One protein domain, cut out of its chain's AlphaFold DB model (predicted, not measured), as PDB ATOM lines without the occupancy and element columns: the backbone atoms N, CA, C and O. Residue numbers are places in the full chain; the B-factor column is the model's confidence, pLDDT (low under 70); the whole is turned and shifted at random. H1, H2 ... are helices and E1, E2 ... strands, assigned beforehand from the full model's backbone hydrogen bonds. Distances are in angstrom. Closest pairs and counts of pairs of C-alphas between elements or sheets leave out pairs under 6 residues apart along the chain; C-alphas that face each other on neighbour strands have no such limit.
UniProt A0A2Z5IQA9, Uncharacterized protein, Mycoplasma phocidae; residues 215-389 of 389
ATOM      1  N   GLU A 215     -14.383  39.935  41.747       86.88
ATOM      2  CA  GLU A 215     -14.514  40.821  42.901       86.88
ATOM      3  C   GLU A 215     -13.210  41.619  43.120       86.88
ATOM      4  O   GLU A 215     -12.121  41.022  43.106       86.88
ATOM      5  N   PRO A 216     -13.269  42.946  43.343       84.31
ATOM      6  CA  PRO A 216     -12.108  43.729  43.743       84.31
ATOM      7  C   PRO A 216     -11.541  43.246  45.083       84.31
ATOM      8  O   PRO A 216     -12.264  43.022  46.052       84.31
ATOM      9  N   LYS A 217     -10.212  43.129  45.162       83.50
ATOM     10  CA  LYS A 217      -9.501  42.685  46.369       83.50
ATOM     11  C   LYS A 217      -8.669  43.816  46.954       83.50
ATOM     12  O   LYS A 217      -8.028  44.576  46.235       83.50
ATOM     13  N   ILE A 218      -8.633  43.891  48.279       82.06
ATOM     14  CA  ILE A 218      -7.820  44.881  48.984       82.06
ATOM     15  C   ILE A 218      -6.329  44.647  48.689       82.06
ATOM     16  O   ILE A 218      -5.854  43.513  48.740       82.06
ATOM     17  N   GLY A 219      -5.589  45.717  48.402       78.69
ATOM     18  CA  GLY A 219      -4.152  45.679  48.129       78.69
ATOM     19  C   GLY A 219      -3.781  45.166  46.739       78.69
ATOM     20  O   GLY A 219      -2.596  45.051  46.440       78.69
ATOM     21  N   ILE A 220      -4.766  44.874  45.886       85.12
ATOM     22  CA  ILE A 220      -4.560  44.406  44.516       85.12
ATOM     23  C   ILE A 220      -5.324  45.348  43.577       85.12
ATOM     24  O   ILE A 220      -6.513  45.578  43.801       85.12
ATOM     25  N   PRO A 221      -4.683  45.913  42.537       85.94
ATOM     26  CA  PRO A 221      -5.389  46.691  41.525       85.94
ATOM     27  C   PRO A 221      -6.491  45.858  40.862       85.94
ATOM     28  O   PRO A 221      -6.232  44.786  40.315       85.94
ATOM     29  N   TRP A 222      -7.724  46.352  40.905       88.25
ATOM     30  CA  TRP A 222      -8.861  45.753  40.221       88.25
ATOM     31  C   TRP A 222      -8.938  46.294  38.795       88.25
ATOM     32  O   TRP A 222      -9.570  47.319  38.540       88.25
ATOM     33  N   ASN A 223      -8.213  45.643  37.885       87.81
ATOM     34  CA  ASN A 223      -8.146  46.010  36.469       87.81
ATOM     35  C   ASN A 223      -9.062  45.155  35.592       87.81
ATOM     36  O   ASN A 223      -9.651  45.668  34.651       87.81
ATOM     37  N   LYS A 224      -9.186  43.860  35.887       90.69
ATOM     38  CA  LYS A 224     -10.039  42.923  35.159       90.69
ATOM     39  C   LYS A 224     -11.365  42.779  35.892       90.69
ATOM     40  O   LYS A 224     -11.413  42.199  36.970       90.69
ATOM     41  N   VAL A 225     -12.423  43.319  35.297       88.88
ATOM     42  CA  VAL A 225     -13.761  43.410  35.897       88.88
ATOM     43  C   VAL A 225     -14.545  42.127  35.662       88.88
ATOM     44  O   VAL A 225     -15.195  41.607  36.567       88.88
ATOM     45  N   ALA A 226     -14.457  41.584  34.449       89.31
ATOM     46  CA  ALA A 226     -15.199  40.397  34.062       89.31
ATOM     47  C   ALA A 226     -14.521  39.642  32.914       89.31
ATOM     48  O   ALA A 226     -13.621  40.142  32.234       89.31
ATOM     49  N   THR A 227     -15.014  38.433  32.676       91.19
ATOM     50  CA  THR A 227     -14.847  37.698  31.422       91.19
ATOM     51  C   THR A 227     -16.198  37.229  30.930       91.19
ATOM     52  O   THR A 227     -17.009  36.779  31.739       91.19
ATOM     53  N   SER A 228     -16.413  37.240  29.620       90.12
ATOM     54  CA  SER A 228     -17.550  36.551  29.011       90.12
ATOM     55  C   SER A 228     -17.069  35.538  27.995       90.12
ATOM     56  O   SER A 228     -16.182  35.848  27.209       90.12
ATOM     57  N   THR A 229     -17.679  34.361  27.971       91.00
ATOM     58  CA  THR A 229     -17.452  33.351  26.934       91.00
ATOM     59  C   THR A 229     -18.759  33.098  26.210       91.00
ATOM     60  O   THR A 229     -19.758  32.794  26.860       91.00
ATOM     61  N   THR A 230     -18.755  33.227  24.887       87.94
ATOM     62  CA  THR A 230     -19.921  33.030  24.030       87.94
ATOM     63  C   THR A 230     -19.711  31.829  23.122       87.94
ATOM     64  O   THR A 230     -18.693  31.725  22.436       87.94
ATOM     65  N   LYS A 231     -20.709  30.947  23.076       88.25
ATOM     66  CA  LYS A 231     -20.741  29.747  22.242       88.25
ATOM     67  C   LYS A 231     -21.968  29.757  21.332       88.25
ATOM     68  O   LYS A 231     -23.060  30.127  21.762       88.25
ATOM     69  N   LEU A 232     -21.791  29.327  20.083       85.50
ATOM     70  CA  LEU A 232     -22.907  29.060  19.174       85.50
ATOM     71  C   LEU A 232     -23.450  27.654  19.439       85.50
ATOM     72  O   LEU A 232     -22.702  26.678  19.399       85.50
ATOM     73  N   LEU A 233     -24.746  27.564  19.716       86.56
ATOM     74  CA  LEU A 233     -25.472  26.319  19.935       86.56
ATOM     75  C   LEU A 233     -26.589  26.159  18.911       86.56
ATOM     76  O   LEU A 233     -27.117  27.142  18.393       86.56
ATOM     77  N   SER A 234     -26.986  24.912  18.681       86.38
ATOM     78  CA  SER A 234     -28.118  24.536  17.841       86.38
ATOM     79  C   SER A 234     -28.963  23.485  18.538       86.38
ATOM     80  O   SER A 234     -28.483  22.755  19.404       86.38
ATOM     81  N   ASN A 235     -30.231  23.411  18.151       83.62
ATOM     82  CA  ASN A 235     -31.107  22.299  18.501       83.62
ATOM     83  C   ASN A 235     -30.808  21.023  17.683       83.62
ATOM     84  O   ASN A 235     -31.375  19.976  17.994       83.62
ATOM     85  N   GLU A 236     -29.926  21.086  16.678       80.25
ATOM     86  CA  GLU A 236     -29.379  19.921  15.974       80.25
ATOM     87  C   GLU A 236     -27.995  19.536  16.547       80.25
ATOM     88  O   GLU A 236     -27.066  20.344  16.474       80.25
ATOM     89  N   PRO A 237     -27.826  18.324  17.115       65.06
ATOM     90  CA  PRO A 237     -26.611  17.945  17.846       65.06
ATOM     91  C   PRO A 237     -25.370  17.682  16.974       65.06
ATOM     92  O   PRO A 237     -24.260  17.861  17.465       65.06
ATOM     93  N   ASP A 238     -25.539  17.302  15.702       66.75
ATOM     94  CA  ASP A 238     -24.440  16.866  14.814       66.75
ATOM     95  C   ASP A 238     -24.001  17.934  13.794       66.75
ATOM     96  O   ASP A 238     -23.332  17.644  12.799       66.75
ATOM     97  N   GLU A 239     -24.404  19.185  13.993       67.38
ATOM     98  CA  GLU A 239     -24.103  20.252  13.049       67.38
ATOM     99  C   GLU A 239     -22.692  20.829  13.255       67.38
ATOM    100  O   GLU A 239     -22.308  21.242  14.351       67.38
ATOM    101  N   ASN A 240     -21.926  20.919  12.162       62.81
ATOM    102  CA  ASN A 240     -20.646  21.622  12.136       62.81
ATOM    103  C   ASN A 240     -20.871  23.121  11.893       62.81
ATOM    104  O   ASN A 240     -21.338  23.514  10.823       62.81
ATOM    105  N   PHE A 241     -20.481  23.955  12.856       65.44
ATOM    106  CA  PHE A 241     -20.555  25.414  12.750       65.44
ATOM    107  C   PHE A 241     -19.197  26.054  12.494       65.44
ATOM    108  O   PHE A 241     -18.163  25.543  12.925       65.44
ATOM    109  N   ASP A 242     -19.225  27.245  11.892       56.53
ATOM    110  CA  ASP A 242     -18.077  28.147  11.861       56.53
ATOM    111  C   ASP A 242     -18.491  29.613  12.097       56.53
ATOM    112  O   ASP A 242     -19.290  30.184  11.349       56.53
ATOM    113  N   PHE A 243     -17.932  30.230  13.139       57.22
ATOM    114  CA  PHE A 243     -18.022  31.659  13.441       57.22
ATOM    115  C   PHE A 243     -17.227  32.522  12.457       57.22
ATOM    116  O   PHE A 243     -17.397  33.739  12.488       57.22
ATOM    117  N   GLU A 244     -16.376  31.954  11.594       50.25
ATOM    118  CA  GLU A 244     -15.633  32.716  10.577       50.25
ATOM    119  C   GLU A 244     -16.569  33.464   9.603       50.25
ATOM    120  O   GLU A 244     -16.203  34.507   9.078       50.25
ATOM    121  N   ASN A 245     -17.837  33.049   9.474       49.75
ATOM    122  CA  ASN A 245     -18.873  33.814   8.756       49.75
ATOM    123  C   ASN A 245     -19.582  34.906   9.598       49.75
ATOM    124  O   ASN A 245     -20.457  35.605   9.089       49.75
ATOM    125  N   ILE A 246     -19.243  35.061  10.883       51.56
ATOM    126  CA  ILE A 246     -19.870  35.984  11.857       51.56
ATOM    127  C   ILE A 246     -18.857  37.054  12.337       51.56
ATOM    128  O   ILE A 246     -19.151  37.832  13.241       51.56
ATOM    129  N   GLU A 247     -17.667  37.157  11.728       49.12
ATOM    130  CA  GLU A 247     -16.564  38.011  12.213       49.12
ATOM    131  C   GLU A 247     -16.907  39.493  12.427       49.12
ATOM    132  O   GLU A 247     -16.322  40.112  13.313       49.12
ATOM    133  N   ASN A 248     -17.914  40.033  11.737       51.22
ATOM    134  CA  ASN A 248     -18.341  41.428  11.895       51.22
ATOM    135  C   ASN A 248     -19.274  41.686  13.098       51.22
ATOM    136  O   ASN A 248     -19.553  42.842  13.403       51.22
ATOM    137  N   ASN A 249     -19.760  40.647  13.790       54.81
ATOM    138  CA  ASN A 249     -20.820  40.753  14.803       54.81
ATOM    139  C   ASN A 249     -20.455  40.025  16.109       54.81
ATOM    140  O   ASN A 249     -21.177  39.135  16.559       54.81
ATOM    141  N   LYS A 250     -19.341  40.417  16.732       66.88
ATOM    142  CA  LYS A 250     -18.959  39.962  18.079       66.88
ATOM    143  C   LYS A 250     -19.056  41.143  19.047       66.88
ATOM    144  O   LYS A 250     -18.051  41.781  19.339       66.88
ATOM    145  N   PRO A 251     -20.264  41.535  19.471       67.19
ATOM    146  CA  PRO A 251     -20.379  42.642  20.395       67.19
ATOM    147  C   PRO A 251     -19.856  42.242  21.771       67.19
ATOM    148  O   PRO A 251     -20.221  41.196  22.315       67.19
ATOM    149  N   ALA A 252     -19.038  43.117  22.346       73.62
ATOM    150  CA  ALA A 252     -18.751  43.090  23.767       73.62
ATOM    151  C   ALA A 252     -20.065  43.247  24.552       73.62
ATOM    152  O   ALA A 252     -20.916  44.074  24.210       73.62
ATOM    153  N   LEU A 253     -20.238  42.425  25.587       79.06
ATOM    154  CA  LEU A 253     -21.438  42.430  26.419       79.06
ATOM    155  C   LEU A 253     -21.479  43.669  27.312       79.06
ATOM    156  O   LEU A 253     -22.504  44.338  27.383       79.06
ATOM    157  N   ILE A 254     -20.371  43.949  27.995       81.12
ATOM    158  CA  ILE A 254     -20.248  45.026  28.979       81.12
ATOM    159  C   ILE A 254     -19.561  46.210  28.305       81.12
ATOM    160  O   ILE A 254     -18.496  46.041  27.711       81.12
ATOM    161  N   SER A 255     -20.172  47.388  28.398       78.19
ATOM    162  CA  SER A 255     -19.640  48.626  27.820       78.19
ATOM    163  C   SER A 255     -19.141  49.594  28.885       78.19
ATOM    164  O   SER A 255     -18.141  50.283  28.672       78.19
ATOM    165  N   GLU A 256     -19.817  49.643  30.033       83.88
ATOM    166  CA  GLU A 256     -19.533  50.631  31.068       83.88
ATOM    167  C   GLU A 256     -19.602  50.031  32.470       83.88
ATOM    168  O   GLU A 256     -20.308  49.056  32.746       83.88
ATOM    169  N   LEU A 257     -18.851  50.661  33.365       85.00
ATOM    170  CA  LEU A 257     -18.887  50.437  34.798       85.00
ATOM    171  C   LEU A 257     -19.119  51.775  35.484       85.00
ATOM    172  O   LEU A 257     -18.352  52.717  35.303       85.00
ATOM    173  N   GLU A 258     -20.129  51.832  36.332       86.38
ATOM    174  CA  GLU A 258     -20.280  52.871  37.333       86.38
ATOM    175  C   GLU A 258     -19.681  52.375  38.649       86.38
ATOM    176  O   GLU A 258     -19.964  51.258  39.085       86.38
ATOM    177  N   PHE A 259     -18.837  53.176  39.298       83.94
ATOM    178  CA  PHE A 259     -18.170  52.767  40.537       83.94
ATOM    179  C   PHE A 259     -18.098  53.910  41.547       83.94
ATOM    180  O   PHE A 259     -17.781  55.048  41.186       83.94
ATOM    181  N   GLY A 260     -18.342  53.601  42.823       81.94
ATOM    182  CA  GLY A 260     -18.118  54.535  43.915       81.94
ATOM    183  C   GLY A 260     -18.196  53.975  45.335       81.94
ATOM    184  O   GLY A 260     -18.101  52.770  45.565       81.94
ATOM    185  N   ASN A 261     -18.264  54.886  46.308       79.44
ATOM    186  CA  ASN A 261     -18.370  54.580  47.739       79.44
ATOM    187  C   ASN A 261     -19.186  55.667  48.461       79.44
ATOM    188  O   ASN A 261     -19.577  56.652  47.840       79.44
ATOM    189  N   GLU A 262     -19.434  55.533  49.768       78.38
ATOM    190  CA  GLU A 262     -20.357  56.433  50.481       78.38
ATOM    191  C   GLU A 262     -19.978  57.923  50.418       78.38
ATOM    192  O   GLU A 262     -20.841  58.786  50.561       78.38
ATOM    193  N   THR A 263     -18.699  58.236  50.211       70.50
ATOM    194  CA  THR A 263     -18.163  59.604  50.190       70.50
ATOM    195  C   THR A 263     -17.688  60.057  48.809       70.50
ATOM    196  O   THR A 263     -17.279  61.206  48.652       70.50
ATOM    197  N   PHE A 264     -17.739  59.184  47.803       69.56
ATOM    198  CA  PHE A 264     -17.280  59.435  46.443       69.56
ATOM    199  C   PHE A 264     -18.463  59.357  45.481       69.56
ATOM    200  O   PHE A 264     -19.107  58.309  45.396       69.56
ATOM    201  N   PRO A 265     -18.734  60.432  44.721       67.94
ATOM    202  CA  PRO A 265     -19.792  60.401  43.728       67.94
ATOM    203  C   PRO A 265     -19.494  59.315  42.695       67.94
ATOM    204  O   PRO A 265     -18.356  59.197  42.235       67.94
ATOM    205  N   VAL A 266     -20.526  58.545  42.343       76.38
ATOM    206  CA  VAL A 266     -20.484  57.554  41.262       76.38
ATOM    207  C   VAL A 266     -19.837  58.181  40.031       76.38
ATOM    208  O   VAL A 266     -20.181  59.298  39.636       76.38
ATOM    209  N   ARG A 267     -18.882  57.472  39.438       75.25
ATOM    210  CA  ARG A 267     -18.284  57.855  38.160       75.25
ATOM    211  C   ARG A 267     -18.475  56.747  37.146       75.25
ATOM    212  O   ARG A 267     -18.410  55.576  37.512       75.25
ATOM    213  N   ASN A 268     -18.632  57.153  35.892       78.56
ATOM    214  CA  ASN A 268     -18.796  56.249  34.766       78.56
ATOM    215  C   ASN A 268     -17.433  56.018  34.126       78.56
ATOM    216  O   ASN A 268     -16.665  56.957  33.897       78.56
ATOM    217  N   PHE A 269     -17.143  54.756  33.855       74.88
ATOM    218  CA  PHE A 269     -15.886  54.297  33.302       74.88
ATOM    219  C   PHE A 269     -16.171  53.470  32.063       74.88
ATOM    220  O   PHE A 269     -16.947  52.513  32.101       74.88
ATOM    221  N   THR A 270     -15.513  53.833  30.968       75.50
ATOM    222  CA  THR A 270     -15.499  53.007  29.767       75.50
ATOM    223  C   THR A 270     -14.679  51.755  30.049       75.50
ATOM    224  O   THR A 270     -13.572  51.836  30.585       75.50
ATOM    225  N   ILE A 271     -15.240  50.598  29.712       84.81
ATOM    226  CA  ILE A 271     -14.549  49.318  29.801       84.81
ATOM    227  C   ILE A 271     -13.940  48.995  28.440       84.81
ATOM    228  O   ILE A 271     -14.636  48.955  27.425       84.81
ATOM    229  N   ASP A 272     -12.646  48.692  28.439       87.94
ATOM    230  CA  ASP A 272     -11.978  48.136  27.273       87.94
ATOM    231  C   ASP A 272     -12.270  46.640  27.185       87.94
ATOM    232  O   ASP A 272     -12.172  45.900  28.169       87.94
ATOM    233  N   SER A 273     -12.609  46.176  25.987       87.44
ATOM    234  CA  SER A 273     -12.930  44.774  25.734       87.44
ATOM    235  C   SER A 273     -11.884  44.147  24.815       87.44
ATOM    236  O   SER A 273     -11.617  44.638  23.719       87.44
ATOM    237  N   HIS A 274     -11.275  43.050  25.262       89.12
ATOM    238  CA  HIS A 274     -10.264  42.322  24.497       89.12
ATOM    239  C   HIS A 274     -10.831  40.995  24.015       89.12
ATOM    240  O   HIS A 274     -11.142  40.115  24.817       89.12
ATOM    241  N   TYR A 275     -10.966  40.869  22.698       87.94
ATOM    242  CA  TYR A 275     -11.453  39.666  22.038       87.94
ATOM    243  C   TYR A 275     -10.402  38.552  22.042       87.94
ATOM    244  O   TYR A 275      -9.256  38.771  21.650       87.94
ATOM    245  N   ASN A 276     -10.826  37.335  22.374       87.69
ATOM    246  CA  ASN A 276     -10.019  36.127  22.285       87.69
ATOM    247  C   ASN A 276     -10.780  35.048  21.497       87.69
ATOM    248  O   ASN A 276     -11.876  34.628  21.880       87.69
ATOM    249  N   LYS A 277     -10.198  34.564  20.390       84.81
ATOM    250  CA  LYS A 277     -10.731  33.406  19.649       84.81
ATOM    251  C   LYS A 277     -10.360  32.133  20.411       84.81
ATOM    252  O   LYS A 277      -9.176  31.867  20.590       84.81
ATOM    253  N   ILE A 278     -11.355  31.350  20.827       84.75
ATOM    254  CA  ILE A 278     -11.132  30.062  21.502       84.75
ATOM    255  C   ILE A 278     -11.212  28.931  20.477       84.75
ATOM    256  O   ILE A 278     -10.311  28.103  20.378       84.75
ATOM    257  N   SER A 279     -12.279  28.910  19.677       82.12
ATOM    258  CA  SER A 279     -12.486  27.914  18.627       82.12
ATOM    259  C   SER A 279     -13.300  28.496  17.465       82.12
ATOM    260  O   SER A 279     -13.613  29.687  17.432       82.12
ATOM    261  N   LYS A 280     -13.661  27.653  16.493       76.69
ATOM    262  CA  LYS A 280     -14.595  28.019  15.417       76.69
ATOM    263  C   LYS A 280     -16.013  28.275  15.919       76.69
ATOM    264  O   LYS A 280     -16.783  28.906  15.220       76.69
ATOM    265  N   THR A 281     -16.377  27.816  17.111       78.00
ATOM    266  CA  THR A 281     -17.746  27.933  17.642       78.00
ATOM    267  C   THR A 281     -17.781  28.615  19.000       78.00
ATOM    268  O   THR A 281     -18.809  28.579  19.675       78.00
ATOM    269  N   GLU A 282     -16.669  29.223  19.417       86.31
ATOM    270  CA  GLU A 282     -16.526  29.830  20.733       86.31
ATOM    271  C   GLU A 282     -15.536  30.997  20.724       86.31
ATOM    272  O   GLU A 282     -14.446  30.916  20.147       86.31
ATOM    273  N   TYR A 283     -15.903  32.076  21.410       87.12
ATOM    274  CA  TYR A 283     -15.025  33.208  21.669       87.12
ATOM    275  C   TYR A 283     -15.201  33.732  23.087       87.12
ATOM    276  O   TYR A 283     -16.221  33.486  23.729       87.12
ATOM    277  N   SER A 284     -14.230  34.503  23.566       90.75
ATOM    278  CA  SER A 284     -14.345  35.211  24.835       90.75
ATOM    279  C   SER A 284     -13.925  36.672  24.744       90.75
ATOM    280  O   SER A 284     -13.240  37.093  23.814       90.75
ATOM    281  N   TYR A 285     -14.374  37.442  25.731       91.00
ATOM    282  CA  TYR A 285     -13.955  38.811  25.981       91.00
ATOM    283  C   TYR A 285     -13.420  38.934  27.397       91.00
ATOM    284  O   TYR A 285     -14.052  38.466  28.348       91.00
ATOM    285  N   ASP A 286     -12.289  39.616  27.517       91.75
ATOM    286  CA  ASP A 286     -11.800  40.160  28.777       91.75
ATOM    287  C   ASP A 286     -12.233  41.624  28.893       91.75
ATOM    288  O   ASP A 286     -12.001  42.406  27.972       91.75
ATOM    289  N   TYR A 287     -12.836  41.988  30.025       91.06
ATOM    290  CA  TYR A 287     -13.309  43.345  30.309       91.06
ATOM    291  C   TYR A 287     -12.359  44.023  31.289       91.06
ATOM    292  O   TYR A 287     -12.252  43.600  32.447       91.06
ATOM    293  N   LEU A 288     -11.652  45.045  30.813       89.62
ATOM    294  CA  LEU A 288     -10.567  45.707  31.525       89.62
ATOM    295  C   LEU A 288     -10.859  47.194  31.748       89.62
ATOM    296  O   LEU A 288     -11.455  47.865  30.911       89.62
ATOM    297  N   ILE A 289     -10.377  47.716  32.869       87.19
ATOM    298  CA  ILE A 289     -10.281  49.147  33.144       87.19
ATOM    299  C   ILE A 289      -8.862  49.576  32.776       87.19
ATOM    300  O   ILE A 289      -7.906  49.047  33.343       87.19
ATOM    301  N   SER A 290      -8.720  50.523  31.853       81.56
ATOM    302  CA  SER A 290      -7.422  51.082  31.439       81.56
ATOM    303  C   SER A 290      -6.956  52.250  32.301       81.56
ATOM    304  O   SER A 290      -5.755  52.482  32.442       81.56
ATOM    305  N   ASP A 291      -7.889  52.972  32.915       82.31
ATOM    306  CA  ASP A 291      -7.569  54.082  33.800       82.31
ATOM    307  C   ASP A 291      -7.030  53.611  35.157       82.31
ATOM    308  O   ASP A 291      -7.388  52.551  35.660       82.31
ATOM    309  N   ASN A 292      -6.200  54.439  35.791       85.50
ATOM    310  CA  ASN A 292      -5.646  54.171  37.115       85.50
ATOM    311  C   ASN A 292      -6.304  55.053  38.181       85.50
ATOM    312  O   ASN A 292      -6.174  56.284  38.147       85.50
ATOM    313  N   PHE A 293      -6.949  54.415  39.156       83.44
ATOM    314  CA  PHE A 293      -7.562  55.078  40.299       83.44
ATOM    315  C   PHE A 293      -6.984  54.574  41.613       83.44
ATOM    316  O   PHE A 293      -6.960  53.376  41.893       83.44
ATOM    317  N   GLN A 294      -6.606  55.510  42.478       85.81
ATOM    318  CA  GLN A 294      -6.144  55.208  43.827       85.81
ATOM    319  C   GLN A 294      -7.024  55.912  44.855       85.81
ATOM    320  O   GLN A 294      -7.337  57.096  44.711       85.81
ATOM    321  N   TYR A 295      -7.391  55.201  45.919       82.62
ATOM    322  CA  TYR A 295      -8.107  55.808  47.035       82.62
ATOM    323  C   TYR A 295      -7.219  56.802  47.800       82.62
ATOM    324  O   TYR A 295      -6.154  56.448  48.313       82.62
ATOM    325  N   ASN A 296      -7.668  58.049  47.900       81.62
ATOM    326  CA  ASN A 296      -7.063  59.103  48.699       81.62
ATOM    327  C   ASN A 296      -7.680  59.097  50.105       81.62
ATOM    328  O   ASN A 296      -8.850  59.439  50.276       81.62
ATOM    329  N   LEU A 297      -6.875  58.755  51.114       75.75
ATOM    330  CA  LEU A 297      -7.313  58.663  52.513       75.75
ATOM    331  C   LEU A 297      -7.779  60.004  53.095       75.75
ATOM    332  O   LEU A 297      -8.740  60.033  53.857       75.75
ATOM    333  N   LEU A 298      -7.120  61.108  52.730       81.94
ATOM    334  CA  LEU A 298      -7.423  62.434  53.280       81.94
ATOM    335  C   LEU A 298      -8.776  62.940  52.784       81.94
ATOM    336  O   LEU A 298      -9.569  63.471  53.556       81.94
ATOM    337  N   LYS A 299      -9.045  62.752  51.491       82.44
ATOM    338  CA  LYS A 299     -10.287  63.202  50.851       82.44
ATOM    339  C   LYS A 299     -11.386  62.138  50.833       82.44
ATOM    340  O   LYS A 299     -12.491  62.425  50.392       82.44
ATOM    341  N   LYS A 300     -11.079  60.917  51.284       78.75
ATOM    342  CA  LYS A 300     -11.969  59.748  51.295       78.75
ATOM    343  C   LYS A 300     -12.581  59.407  49.927       78.75
ATOM    344  O   LYS A 300     -13.730  58.981  49.837       78.75
ATOM    345  N   GLN A 301     -11.813  59.553  48.852       79.81
ATOM    346  CA  GLN A 301     -12.308  59.377  47.482       79.81
ATOM    347  C   GLN A 301     -11.286  58.710  46.562       79.81
ATOM    348  O   GLN A 301     -10.086  58.817  46.799       79.81
ATOM    349  N   PHE A 302     -11.743  58.070  45.483       79.44
ATOM    350  CA  PHE A 302     -10.857  57.579  44.427       79.44
ATOM    351  C   PHE A 302     -10.437  58.720  43.495       79.44
ATOM    352  O   PHE A 302     -11.269  59.470  42.986       79.44
ATOM    353  N   GLU A 303      -9.134  58.859  43.256       83.44
ATOM    354  CA  GLU A 303      -8.577  59.891  42.382       83.44
ATOM    355  C   GLU A 303      -7.829  59.259  41.213       83.44
ATOM    356  O   GLU A 303      -7.045  58.324  41.401       83.44
ATOM    357  N   LYS A 304      -8.051  59.801  40.009       84.12
ATOM    358  CA  LYS A 304      -7.296  59.410  38.817       84.12
ATOM    359  C   LYS A 304      -5.831  59.797  39.009       84.12
ATOM    360  O   LYS A 304      -5.534  60.943  39.351       84.12
ATOM    361  N   LYS A 305      -4.913  58.861  38.781       81.75
ATOM    362  CA  LYS A 305      -3.469  59.123  38.786       81.75
ATOM    363  C   LYS A 305      -2.969  59.218  37.349       81.75
ATOM    364  O   LYS A 305      -3.263  58.351  36.537       81.75
ATOM    365  N   ALA A 306      -2.206  60.267  37.042       69.81
ATOM    366  CA  ALA A 306      -1.691  60.502  35.691       69.81
ATOM    367  C   ALA A 306      -0.588  59.506  35.274       69.81
ATOM    368  O   ALA A 306      -0.514  59.148  34.107       69.81
ATOM    369  N   ASN A 307       0.234  59.030  36.222       61.50
ATOM    370  CA  ASN A 307       1.467  58.275  35.945       61.50
ATOM    371  C   ASN A 307       1.582  57.012  36.812       61.50
ATOM    372  O   ASN A 307       2.473  56.919  37.656       61.50
ATOM    373  N   GLY A 308       0.670  56.053  36.674       56.62
ATOM    374  CA  GLY A 308       0.769  54.808  37.436       56.62
ATOM    375  C   GLY A 308       0.773  53.574  36.544       56.62
ATOM    376  O   GLY A 308      -0.109  53.417  35.710       56.62
ATOM    377  N   ASN A 309       1.736  52.680  36.782       63.81
ATOM    378  CA  ASN A 309       1.977  51.470  35.985       63.81
ATOM    379  C   ASN A 309       0.907  50.372  36.140       63.81
ATOM    380  O   ASN A 309       0.965  49.370  35.437       63.81
ATOM    381  N   ASN A 310      -0.053  50.544  37.054       71.12
ATOM    382  CA  ASN A 310      -1.071  49.544  37.363       71.12
ATOM    383  C   ASN A 310      -2.467  50.114  37.081       71.12
ATOM    384  O   ASN A 310      -2.966  50.873  37.914       71.12
ATOM    385  N   PRO A 311      -3.085  49.799  35.931       82.31
ATOM    386  CA  PRO A 311      -4.449  50.224  35.638       82.31
ATOM    387  C   PRO A 311      -5.452  49.560  36.598       82.31
ATOM    388  O   PRO A 311      -5.124  48.584  37.276       82.31
ATOM    389  N   GLY A 312      -6.667  50.095  36.674       84.44
ATOM    390  CA  GLY A 312      -7.733  49.647  37.567       84.44
ATOM    391  C   GLY A 312      -7.883  50.452  38.861       84.44
ATOM    392  O   GLY A 312      -7.217  51.465  39.090       84.44
ATOM    393  N   PHE A 313      -8.780  49.980  39.731       85.06
ATOM    394  CA  PHE A 313      -9.016  50.565  41.055       85.06
ATOM    395  C   PHE A 313      -8.135  49.904  42.108       85.06
ATOM    396  O   PHE A 313      -8.256  48.710  42.376       85.06
ATOM    397  N   TYR A 314      -7.283  50.684  42.764       86.88
ATOM    398  CA  TYR A 314      -6.513  50.217  43.908       86.88
ATOM    399  C   TYR A 314      -7.204  50.583  45.224       86.88
ATOM    400  O   TYR A 314      -7.223  51.750  45.636       86.88
ATOM    401  N   ILE A 315      -7.734  49.564  45.903       84.44
ATOM    402  CA  ILE A 315      -8.278  49.680  47.259       84.44
ATOM    403  C   ILE A 315      -7.127  49.451  48.248       84.44
ATOM    404  O   ILE A 315      -6.565  48.353  48.277       84.44
ATOM    405  N   PRO A 316      -6.740  50.445  49.061       79.19
ATOM    406  CA  PRO A 316      -5.630  50.292  49.984       79.19
ATOM    407  C   PRO A 316      -5.999  49.352  51.130       79.19
ATOM    408  O   PRO A 316      -7.150  49.264  51.546       79.19
ATOM    409  N   LEU A 317      -4.987  48.681  51.675       77.06
ATOM    410  CA  LEU A 317      -5.109  47.686  52.746       77.06
ATOM    411  C   LEU A 317      -5.844  48.173  54.007       77.06
ATOM    412  O   LEU A 317      -6.405  47.367  54.739       77.06
ATOM    413  N   ASN A 318      -5.821  49.477  54.277       72.81
ATOM    414  CA  ASN A 318      -6.464  50.107  55.430       72.81
ATOM    415  C   ASN A 318      -7.852  50.701  55.116       72.81
ATOM    416  O   ASN A 318      -8.404  51.411  55.956       72.81
ATOM    417  N   PHE A 319      -8.400  50.463  53.921       78.19
ATOM    418  CA  PHE A 319      -9.753  50.885  53.571       78.19
ATOM    419  C   PHE A 319     -10.795  50.101  54.381       78.19
ATOM    420  O   PHE A 319     -10.707  48.882  54.503       78.19
ATOM    421  N   SER A 320     -11.803  50.810  54.889       78.00
ATOM    422  CA  SER A 320     -12.975  50.234  55.548       78.00
ATOM    423  C   SER A 320     -14.213  51.006  55.106       78.00
ATOM    424  O   SER A 320     -14.252  52.227  55.258       78.00
ATOM    425  N   GLY A 321     -15.217  50.308  54.582       80.12
ATOM    426  CA  GLY A 321     -16.438  50.914  54.036       80.12
ATOM    427  C   GLY A 321     -17.103  50.018  52.995       80.12
ATOM    428  O   GLY A 321     -16.631  48.907  52.743       80.12
ATOM    429  N   ASN A 322     -18.190  50.485  52.379       83.25
ATOM    430  CA  ASN A 322     -18.807  49.778  51.263       83.25
ATOM    431  C   ASN A 322     -18.362  50.377  49.935       83.25
ATOM    432  O   ASN A 322     -18.319  51.589  49.739       83.25
ATOM    433  N   ILE A 323     -18.094  49.490  48.993       84.94
ATOM    434  CA  ILE A 323     -17.936  49.838  47.591       84.94
ATOM    435  C   ILE A 323     -19.237  49.475  46.898       84.94
ATOM    436  O   ILE A 323     -19.772  48.395  47.132       84.94
ATOM    437  N   PHE A 324     -19.749  50.362  46.060       85.75
ATOM    438  CA  PHE A 324     -20.903  50.074  45.222       85.75
ATOM    439  C   PHE A 324     -20.593  50.394  43.772       85.75
ATOM    440  O   PHE A 324     -19.753  51.242  43.464       85.75
ATOM    441  N   GLY A 325     -21.283  49.716  42.874       82.88
ATOM    442  CA  GLY A 325     -21.176  49.992  41.460       82.88
ATOM    443  C   GLY A 325     -22.300  49.355  40.675       82.88
ATOM    444  O   GLY A 325     -23.096  48.585  41.211       82.88
ATOM    445  N   LYS A 326     -22.340  49.704  39.397       84.31
ATOM    446  CA  LYS A 326     -23.294  49.197  38.427       84.31
ATOM    447  C   LYS A 326     -22.551  48.840  37.156       84.31
ATOM    448  O   LYS A 326     -21.768  49.633  36.644       84.31
ATOM    449  N   LEU A 327     -22.783  47.645  36.639       80.06
ATOM    450  CA  LEU A 327     -22.297  47.248  35.324       80.06
ATOM    451  C   LEU A 327     -23.400  47.466  34.306       80.06
ATOM    452  O   LEU A 327     -24.513  46.981  34.501       80.06
ATOM    453  N   ILE A 328     -23.072  48.177  33.232       80.25
ATOM    454  CA  ILE A 328     -24.008  48.491  32.159       80.25
ATOM    455  C   ILE A 328     -23.609  47.678  30.933       80.25
ATOM    456  O   ILE A 328     -22.458  47.703  30.475       80.25
ATOM    457  N   ALA A 329     -24.574  46.928  30.415       77.88
ATOM    458  CA  ALA A 329     -24.387  46.150  29.208       77.88
ATOM    459  C   ALA A 329     -24.866  46.893  27.967       77.88
ATOM    460  O   ALA A 329     -25.711  47.786  28.020       77.88
ATOM    461  N   ASN A 330     -24.384  46.442  26.816       73.56
ATOM    462  CA  ASN A 330     -24.831  46.950  25.535       73.56
ATOM    463  C   ASN A 330     -26.293  46.533  25.266       73.56
ATOM    464  O   ASN A 330     -26.581  45.361  24.991       73.56
ATOM    465  N   GLU A 331     -27.205  47.511  25.338       59.84
ATOM    466  CA  GLU A 331     -28.662  47.318  25.353       59.84
ATOM    467  C   GLU A 331     -29.213  46.497  24.177       59.84
ATOM    468  O   GLU A 331     -30.207  45.784  24.335       59.84
ATOM    469  N   ASN A 332     -28.577  46.567  23.003       62.44
ATOM    470  CA  ASN A 332     -29.096  45.936  21.784       62.44
ATOM    471  C   ASN A 332     -28.876  44.420  21.741       62.44
ATOM    472  O   ASN A 332     -29.653  43.683  21.124       62.44
ATOM    473  N   ASN A 333     -27.821  43.948  22.403       57.31
ATOM    474  CA  ASN A 333     -27.378  42.565  22.281       57.31
ATOM    475  C   ASN A 333     -28.029  41.671  23.341       57.31
ATOM    476  O   ASN A 333     -28.243  40.489  23.086       57.31
ATOM    477  N   PHE A 334     -28.370  42.233  24.511       63.31
ATOM    478  CA  PHE A 334     -28.839  41.473  25.676       63.31
ATOM    479  C   PHE A 334     -29.855  42.276  26.516       63.31
ATOM    480  O   PHE A 334     -29.559  42.678  27.641       63.31
ATOM    481  N   PRO A 335     -31.084  42.490  26.013       57.09
ATOM    482  CA  PRO A 335     -32.040  43.460  26.564       57.09
ATOM    483  C   PRO A 335     -32.524  43.162  27.990       57.09
ATOM    484  O   PRO A 335     -33.077  44.044  28.640       57.09
ATOM    485  N   ASN A 336     -32.330  41.938  28.484       59.78
ATOM    486  CA  ASN A 336     -32.698  41.561  29.848       59.78
ATOM    487  C   ASN A 336     -31.546  41.747  30.857       59.78
ATOM    488  O   ASN A 336     -31.784  41.710  32.058       59.78
ATOM    489  N   PHE A 337     -30.321  41.977  30.377       69.50
ATOM    490  CA  PHE A 337     -29.094  42.148  31.156       69.50
ATOM    491  C   PHE A 337     -28.650  43.618  31.065       69.50
ATOM    492  O   PHE A 337     -27.562  43.902  30.608       69.50
ATOM    493  N   LYS A 338     -29.512  44.592  31.385       70.62
ATOM    494  CA  LYS A 338     -29.173  46.014  31.154       70.62
ATOM    495  C   LYS A 338     -28.210  46.581  32.186       70.62
ATOM    496  O   LYS A 338     -27.199  47.176  31.830       70.62
ATOM    497  N   GLU A 339     -28.551  46.387  33.451       77.88
ATOM    498  CA  GLU A 339     -27.852  46.968  34.588       77.88
ATOM    499  C   GLU A 339     -27.739  45.914  35.685       77.88
ATOM    500  O   GLU A 339     -28.715  45.230  36.002       77.88
ATOM    501  N   LEU A 340     -26.540  45.772  36.243       77.38
ATOM    502  CA  LEU A 340     -26.281  44.912  37.390       77.38
ATOM    503  C   LEU A 340     -25.608  45.710  38.488       77.38
ATOM    504  O   LEU A 340     -24.430  46.060  38.376       77.38
ATOM    505  N   ASP A 341     -26.361  45.959  39.549       80.19
ATOM    506  CA  ASP A 341     -25.855  46.605  40.748       80.19
ATOM    507  C   ASP A 341     -25.069  45.612  41.604       80.19
ATOM    508  O   ASP A 341     -25.393  44.424  41.689       80.19
ATOM    509  N   PHE A 342     -24.043  46.116  42.278       82.19
ATOM    510  CA  PHE A 342     -23.317  45.367  43.288       82.19
ATOM    511  C   PHE A 342     -22.923  46.243  44.463       82.19
ATOM    512  O   PHE A 342     -22.624  47.433  44.321       82.19
ATOM    513  N   LYS A 343     -22.851  45.609  45.632       83.56
ATOM    514  CA  LYS A 343     -22.312  46.200  46.850       83.56
ATOM    515  C   LYS A 343     -21.328  45.241  47.506       83.56
ATOM    516  O   LYS A 343     -21.628  44.075  47.727       83.56
ATOM    517  N   ILE A 344     -20.151  45.751  47.841       83.56
ATOM    518  CA  ILE A 344     -19.072  44.992  48.467       83.56
ATOM    519  C   ILE A 344     -18.752  45.625  49.819       83.56
ATOM    520  O   ILE A 344     -18.181  46.721  49.869       83.56
ATOM    521  N   PRO A 345     -19.094  44.948  50.921       80.94
ATOM    522  CA  PRO A 345     -18.684  45.368  52.248       80.94
ATOM    523  C   PRO A 345     -17.207  45.037  52.505       80.94
ATOM    524  O   PRO A 345     -16.826  43.873  52.644       80.94
ATOM    525  N   VAL A 346     -16.358  46.059  52.637       78.06
ATOM    526  CA  VAL A 346     -14.939  45.897  52.978       78.06
ATOM    527  C   VAL A 346     -14.744  46.168  54.472       78.06
ATOM    528  O   VAL A 346     -14.503  47.299  54.884       78.06
ATOM    529  N   PHE A 347     -14.861  45.118  55.293       70.25
ATOM    530  CA  PHE A 347     -14.758  45.203  56.764       70.25
ATOM    531  C   PHE A 347     -13.492  44.563  57.357       70.25
ATOM    532  O   PHE A 347     -13.415  44.368  58.571       70.25
ATOM    533  N   LYS A 348     -12.489  44.193  56.547       64.25
ATOM    534  CA  LYS A 348     -11.297  43.512  57.081       64.25
ATOM    535  C   LYS A 348     -10.346  44.498  57.780       64.25
ATOM    536  O   LYS A 348      -9.817  45.385  57.114       64.25
ATOM    537  N   PRO A 349     -10.065  44.331  59.086       56.75
ATOM    538  CA  PRO A 349      -9.076  45.151  59.778       56.75
ATOM    539  C   PRO A 349      -7.654  44.822  59.294       56.75
ATOM    540  O   PRO A 349      -7.306  43.660  59.076       56.75
ATOM    541  N   PHE A 350      -6.799  45.842  59.165       57.69
ATOM    542  CA  PHE A 350      -5.398  45.674  58.748       57.69
ATOM    543  C   PHE A 350      -4.609  44.783  59.734       57.69
ATOM    544  O   PHE A 350      -3.868  43.895  59.310       57.69
ATOM    545  N   PHE A 351      -4.850  44.951  61.040       59.38
ATOM    546  CA  PHE A 351      -4.287  44.137  62.123       59.38
ATOM    547  C   PHE A 351      -5.394  43.439  62.923       59.38
ATOM    548  O   PHE A 351      -6.285  44.103  63.450       59.38
ATOM    549  N   ASN A 352      -5.333  42.113  63.070       60.09
ATOM    550  CA  ASN A 352      -6.202  41.352  63.980       60.09
ATOM    551  C   ASN A 352      -5.549  39.994  64.322       60.09
ATOM    552  O   ASN A 352      -4.803  39.441  63.513       60.09
ATOM    553  N   LYS A 353      -5.810  39.462  65.528       53.66
ATOM    554  CA  LYS A 353      -5.266  38.174  66.010       53.66
ATOM    555  C   LYS A 353      -5.684  36.960  65.159       53.66
ATOM    556  O   LYS A 353      -4.940  35.985  65.126       53.66
ATOM    557  N   LYS A 354      -6.850  36.988  64.501       55.66
ATOM    558  CA  LYS A 354      -7.374  35.881  63.675       55.66
ATOM    559  C   LYS A 354      -7.605  36.273  62.211       55.66
ATOM    560  O   LYS A 354      -7.125  35.561  61.330       55.66
ATOM    561  N   ASP A 355      -8.247  37.417  61.965       53.97
ATOM    562  CA  ASP A 355      -8.848  37.740  60.652       53.97
ATOM    563  C   ASP A 355      -8.203  38.935  59.923       53.97
ATOM    564  O   ASP A 355      -8.740  39.444  58.938       53.97
ATOM    565  N   GLY A 356      -7.055  39.409  60.417       58.94
ATOM    566  CA  GLY A 356      -6.362  40.579  59.879       58.94
ATOM    567  C   GLY A 356      -5.526  40.248  58.649       58.94
ATOM    568  O   GLY A 356      -5.067  39.116  58.493       58.94
ATOM    569  N   ILE A 357      -5.286  41.248  57.796       61.03
ATOM    570  CA  ILE A 357      -4.366  41.113  56.651       61.03
ATOM    571  C   ILE A 357      -2.952  40.786  57.153       61.03
ATOM    572  O   ILE A 357      -2.285  39.908  56.609       61.03
ATOM    573  N   ILE A 358      -2.527  41.438  58.238       57.69
ATOM    574  CA  ILE A 358      -1.340  41.068  59.006       57.69
ATOM    575  C   ILE A 358      -1.800  40.401  60.306       57.69
ATOM    576  O   ILE A 358      -2.453  41.024  61.152       57.69
ATOM    577  N   LYS A 359      -1.443  39.122  60.474       62.66
ATOM    578  CA  LYS A 359      -1.680  38.380  61.716       62.66
ATOM    579  C   LYS A 359      -0.686  38.848  62.771       62.66
ATOM    580  O   LYS A 359       0.514  38.615  62.646       62.66
ATOM    581  N   LEU A 360      -1.187  39.505  63.813       60.28
ATOM    582  CA  LEU A 360      -0.360  39.888  64.952       60.28
ATOM    583  C   LEU A 360      -0.062  38.649  65.798       60.28
ATOM    584  O   LEU A 360      -0.968  38.104  66.432       60.28
ATOM    585  N   ASN A 361       1.204  38.230  65.835       56.47
ATOM    586  CA  ASN A 361       1.650  37.289  66.850       56.47
ATOM    587  C   ASN A 361       1.902  38.059  68.151       56.47
ATOM    588  O   ASN A 361       2.858  38.826  68.251       56.47
ATOM    589  N   VAL A 362       1.020  37.881  69.131       61.50
ATOM    590  CA  VAL A 362       1.209  38.428  70.475       61.50
ATOM    591  C   VAL A 362       1.775  37.308  71.334       61.50
ATOM    592  O   VAL A 362       1.025  36.474  71.840       61.50
ATOM    593  N   ASN A 363       3.099  37.284  71.472       62.16
ATOM    594  CA  ASN A 363       3.760  36.427  72.446       62.16
ATOM    595  C   ASN A 363       3.659  37.106  73.813       62.16
ATOM    596  O   ASN A 363       4.285  38.140  74.043       62.16
ATOM    597  N   ASN A 364       2.872  36.529  74.718       56.69
ATOM    598  CA  ASN A 364       2.904  36.934  76.116       56.69
ATOM    599  C   ASN A 364       4.216  36.424  76.717       56.69
ATOM    600  O   ASN A 364       4.386  35.219  76.902       56.69
ATOM    601  N   VAL A 365       5.143  37.335  76.996       67.81
ATOM    602  CA  VAL A 365       6.291  37.029  77.849       67.81
ATOM    603  C   VAL A 365       5.804  37.190  79.283       67.81
ATOM    604  O   VAL A 365       5.476  38.296  79.702       67.81
ATOM    605  N   ASN A 366       5.692  36.083  80.016       62.41
ATOM    606  CA  ASN A 366       5.469  36.144  81.455       62.41
ATOM    607  C   ASN A 366       6.811  36.473  82.101       62.41
ATOM    608  O   ASN A 366       7.722  35.648  82.075       62.41
ATOM    609  N   ILE A 367       6.923  37.690  82.616       68.69
ATOM    610  CA  ILE A 367       8.121  38.202  83.272       68.69
ATOM    611  C   ILE A 367       7.894  38.065  84.780       68.69
ATOM    612  O   ILE A 367       6.819  38.419  85.268       68.69
ATOM    613  N   SER A 368       8.863  37.529  85.517       75.69
ATOM    614  CA  SER A 368       8.807  37.506  86.985       75.69
ATOM    615  C   SER A 368       8.956  38.920  87.568       75.69
ATOM    616  O   SER A 368       9.499  39.812  86.913       75.69
ATOM    617  N   GLU A 369       8.508  39.145  88.809       69.69
ATOM    618  CA  GLU A 369       8.680  40.447  89.485       69.69
ATOM    619  C   GLU A 369      10.150  40.903  89.494       69.69
ATOM    620  O   GLU A 369      10.437  42.062  89.199       69.69
ATOM    621  N   GLU A 370      11.099  39.992  89.738       72.69
ATOM    622  CA  GLU A 370      12.537  40.301  89.733       72.69
ATOM    623  C   GLU A 370      13.050  40.775  88.364       72.69
ATOM    624  O   GLU A 370      13.835  41.723  88.275       72.69
ATOM    625  N   GLU A 371      12.613  40.140  87.279       71.88
ATOM    626  CA  GLU A 371      12.979  40.540  85.916       71.88
ATOM    627  C   GLU A 371      12.331  41.876  85.523       71.88
ATOM    628  O   GLU A 371      12.933  42.675  84.795       71.88
ATOM    629  N   MET A 372      11.136  42.164  86.049       68.06
ATOM    630  CA  MET A 372      10.458  43.445  85.868       68.06
ATOM    631  C   MET A 372      11.223  44.583  86.560       68.06
ATOM    632  O   MET A 372      11.436  45.632  85.949       68.06
ATOM    633  N   PHE A 373      11.709  44.361  87.788       69.00
ATOM    634  CA  PHE A 373      12.534  45.328  88.521       69.00
ATOM    635  C   PHE A 373      13.854  45.629  87.805       69.00
ATOM    636  O   PHE A 373      14.187  46.799  87.620       69.00
ATOM    637  N   LYS A 374      14.566  44.600  87.325       71.44
ATOM    638  CA  LYS A 374      15.806  44.787  86.546       71.44
ATOM    639  C   LYS A 374      15.567  45.579  85.264       71.44
ATOM    640  O   LYS A 374      16.331  46.481  84.937       71.44
ATOM    641  N   SER A 375      14.481  45.272  84.559       67.25
ATOM    642  CA  SER A 375      14.098  46.002  83.349       67.25
ATOM    643  C   SER A 375      13.753  47.461  83.667       67.25
ATOM    644  O   SER A 375      14.164  48.362  82.943       67.25
ATOM    645  N   HIS A 376      13.045  47.717  84.770       69.12
ATOM    646  CA  HIS A 376      12.684  49.066  85.206       69.12
ATOM    647  C   HIS A 376      13.901  49.923  85.589       69.12
ATOM    648  O   HIS A 376      13.905  51.119  85.299       69.12
ATOM    649  N   GLU A 377      14.948  49.346  86.190       68.12
ATOM    650  CA  GLU A 377      16.197  50.081  86.449       68.12
ATOM    651  C   GLU A 377      16.905  50.503  85.156       68.12
ATOM    652  O   GLU A 377      17.339  51.650  85.048       68.12
ATOM    653  N   ILE A 378      16.920  49.630  84.143       67.88
ATOM    654  CA  ILE A 378      17.455  49.945  82.809       67.88
ATOM    655  C   ILE A 378      16.635  51.068  82.150       67.88
ATOM    656  O   ILE A 378      17.198  52.016  81.604       67.88
ATOM    657  N   TRP A 379      15.303  51.018  82.240       59.75
ATOM    658  CA  TRP A 379      14.434  52.080  81.716       59.75
ATOM    659  C   TRP A 379      14.620  53.414  82.449       59.75
ATOM    660  O   TRP A 379      14.659  54.455  81.799       59.75
ATOM    661  N   LYS A 380      14.830  53.398  83.770       67.31
ATOM    662  CA  LYS A 380      15.172  54.597  84.554       67.31
ATOM    663  C   LYS A 380      16.504  55.220  84.139       67.31
ATOM    664  O   LYS A 380      16.634  56.441  84.185       67.31
ATOM    665  N   GLU A 381      17.500  54.420  83.764       60.44
ATOM    666  CA  GLU A 381      18.753  54.940  83.198       60.44
ATOM    667  C   GLU A 381      18.551  55.552  81.807       60.44
ATOM    668  O   GLU A 381      19.098  56.619  81.519       60.44
ATOM    669  N   ILE A 382      17.729  54.930  80.959       59.22
ATOM    670  CA  ILE A 382      17.408  55.444  79.618       59.22
ATOM    671  C   ILE A 382      16.615  56.763  79.705       59.22
ATOM    672  O   ILE A 382      16.941  57.722  79.009       59.22
ATOM    673  N   GLU A 383      15.638  56.872  80.609       57.00
ATOM    674  CA  GLU A 383      14.872  58.109  80.852       57.00
ATOM    675  C   GLU A 383      15.730  59.239  81.445       57.00
ATOM    676  O   GLU A 383      15.484  60.415  81.183       57.00
ATOM    677  N   LYS A 384      16.770  58.901  82.220       58.38
ATOM    678  CA  LYS A 384      17.751  59.876  82.723       58.38
ATOM    679  C   LYS A 384      18.733  60.349  81.652       58.38
ATOM    680  O   LYS A 384      19.225  61.471  81.749       58.38
ATOM    681  N   THR A 385      19.048  59.503  80.673       52.47
ATOM    682  CA  THR A 385      20.002  59.813  79.591       52.47
ATOM    683  C   THR A 385      19.341  60.469  78.379       52.47
ATOM    684  O   THR A 385      20.022  61.175  77.640       52.47
ATOM    685  N   ASN A 386      18.025  60.319  78.215       54.91
ATOM    686  CA  ASN A 386      17.201  61.066  77.265       54.91
ATOM    687  C   ASN A 386      15.895  61.526  77.942       54.91
ATOM    688  O   ASN A 386      14.843  60.910  77.737       54.91
ATOM    689  N   PRO A 387      15.923  62.613  78.737       50.38
ATOM    690  CA  PRO A 387      14.689  63.276  79.119       50.38
ATOM    691  C   PRO A 387      14.084  63.857  77.837       50.38
ATOM    692  O   PRO A 387      14.712  64.679  77.174       50.38
ATOM    693  N   LEU A 388      12.908  63.360  77.462       45.12
ATOM    694  CA  LEU A 388      12.153  63.770  76.277       45.12
ATOM    695  C   LEU A 388      12.231  65.295  76.047       45.12
ATOM    696  O   LEU A 388      11.725  66.070  76.861       45.12
ATOM    697  N   VAL A 389      12.851  65.683  74.927       37.59
ATOM    698  CA  VAL A 389      12.604  66.939  74.201       37.59
ATOM    699  C   VAL A 389      11.671  66.624  73.046       37.59
ATOM    700  O   VAL A 389      11.933  65.608  72.359       37.59
TER     701      VAL A 389
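What this domain is: This is residues 215 to 389 of the 389 residues of an uncharacterized protein of Mycoplasma phocidae (UniProt A0A2Z5IQA9). An elongated body of strands in three small, twisted sheets sits at one end of the printed part, and from it a long tail leads away to the lone helix H2, which sticks out far from the rest. The sheet E3-E2-E9-E10 makes one wall of the body, the small sheet E7-E6-E8 meets it where E7 comes near E3, and the sheet E1-E5-E4 reaches away from both to the end opposite H2. The printed part has 175 residues, with two named helices and ten named strands in the order E1 H1 E2 E3 E4 E5 E6 E7 E8 E9 E10 H2; the first and third of these sheets are antiparallel, the second is mixed, and the class is mixed, helices and strands. It is extended, with a radius of gyration of the C-alphas of 26.7 A and spans of 88 by 38 by 28 A.

How they stand to each other: Look first at E2, residues 254 to 261, and E9, residues 321 to 329: they are antiparallel, with N 258 and O 326 within hydrogen-bond range at 2.8 A. E3, residues 264 to 270, forms a hairpin with E2, with N 257 and O 269 at 2.9 A; E10, residues 339 to 346, forms one with E9, with N 344 and O 323 at 2.8 A. This sheet is twisted. E3 runs on into E4, residues 272 to 279, at 46 degrees, and E4 and E5, residues 282 to 288, form a hairpin, with N 274 and O 286 at 2.9 A. E1, residues 224 to 234, is antiparallel to E5, with N 228 and O 285 at 2.9 A. H1, residues 243 to 246, only grazes this second sheet. E6, residues 292 to 296, has E7, residues 301 to 304, antiparallel, N 296 and O 301 at 2.8 A, and E8, residues 312 to 314, parallel, N 314 and O 293 at 2.8 A. The closest C-alphas of E3 and E7 are Phe 264 and Gln 301, 5.1 A apart. In H2, residues 369 to 385, every O i to N i+4 pair is within hydrogen-bond range; H1 is too short for one.

Where its parts are: Find C-alpha 224 at (-10.039, 42.923, 35.159); from there E1 runs 31.1 A to C-alpha 234. E9 measures 26.5 A, E10 22.5 A and E4 22.0 A. H2 runs 24.5 A and ends at C-alpha 385, at (20.002, 59.813, 79.591).

The domain as a whole: The C-alphas of Glu 236 and Lys 384, the two farthest apart, are 91.0 A apart. The printed part has no cut. The link from E10 to H2, 22 residues, is long. Mean pLDDT of the printed part is 74.0; it is under 70, for instance, at residues 237 to 251, 348 to 367 and 375 to 389.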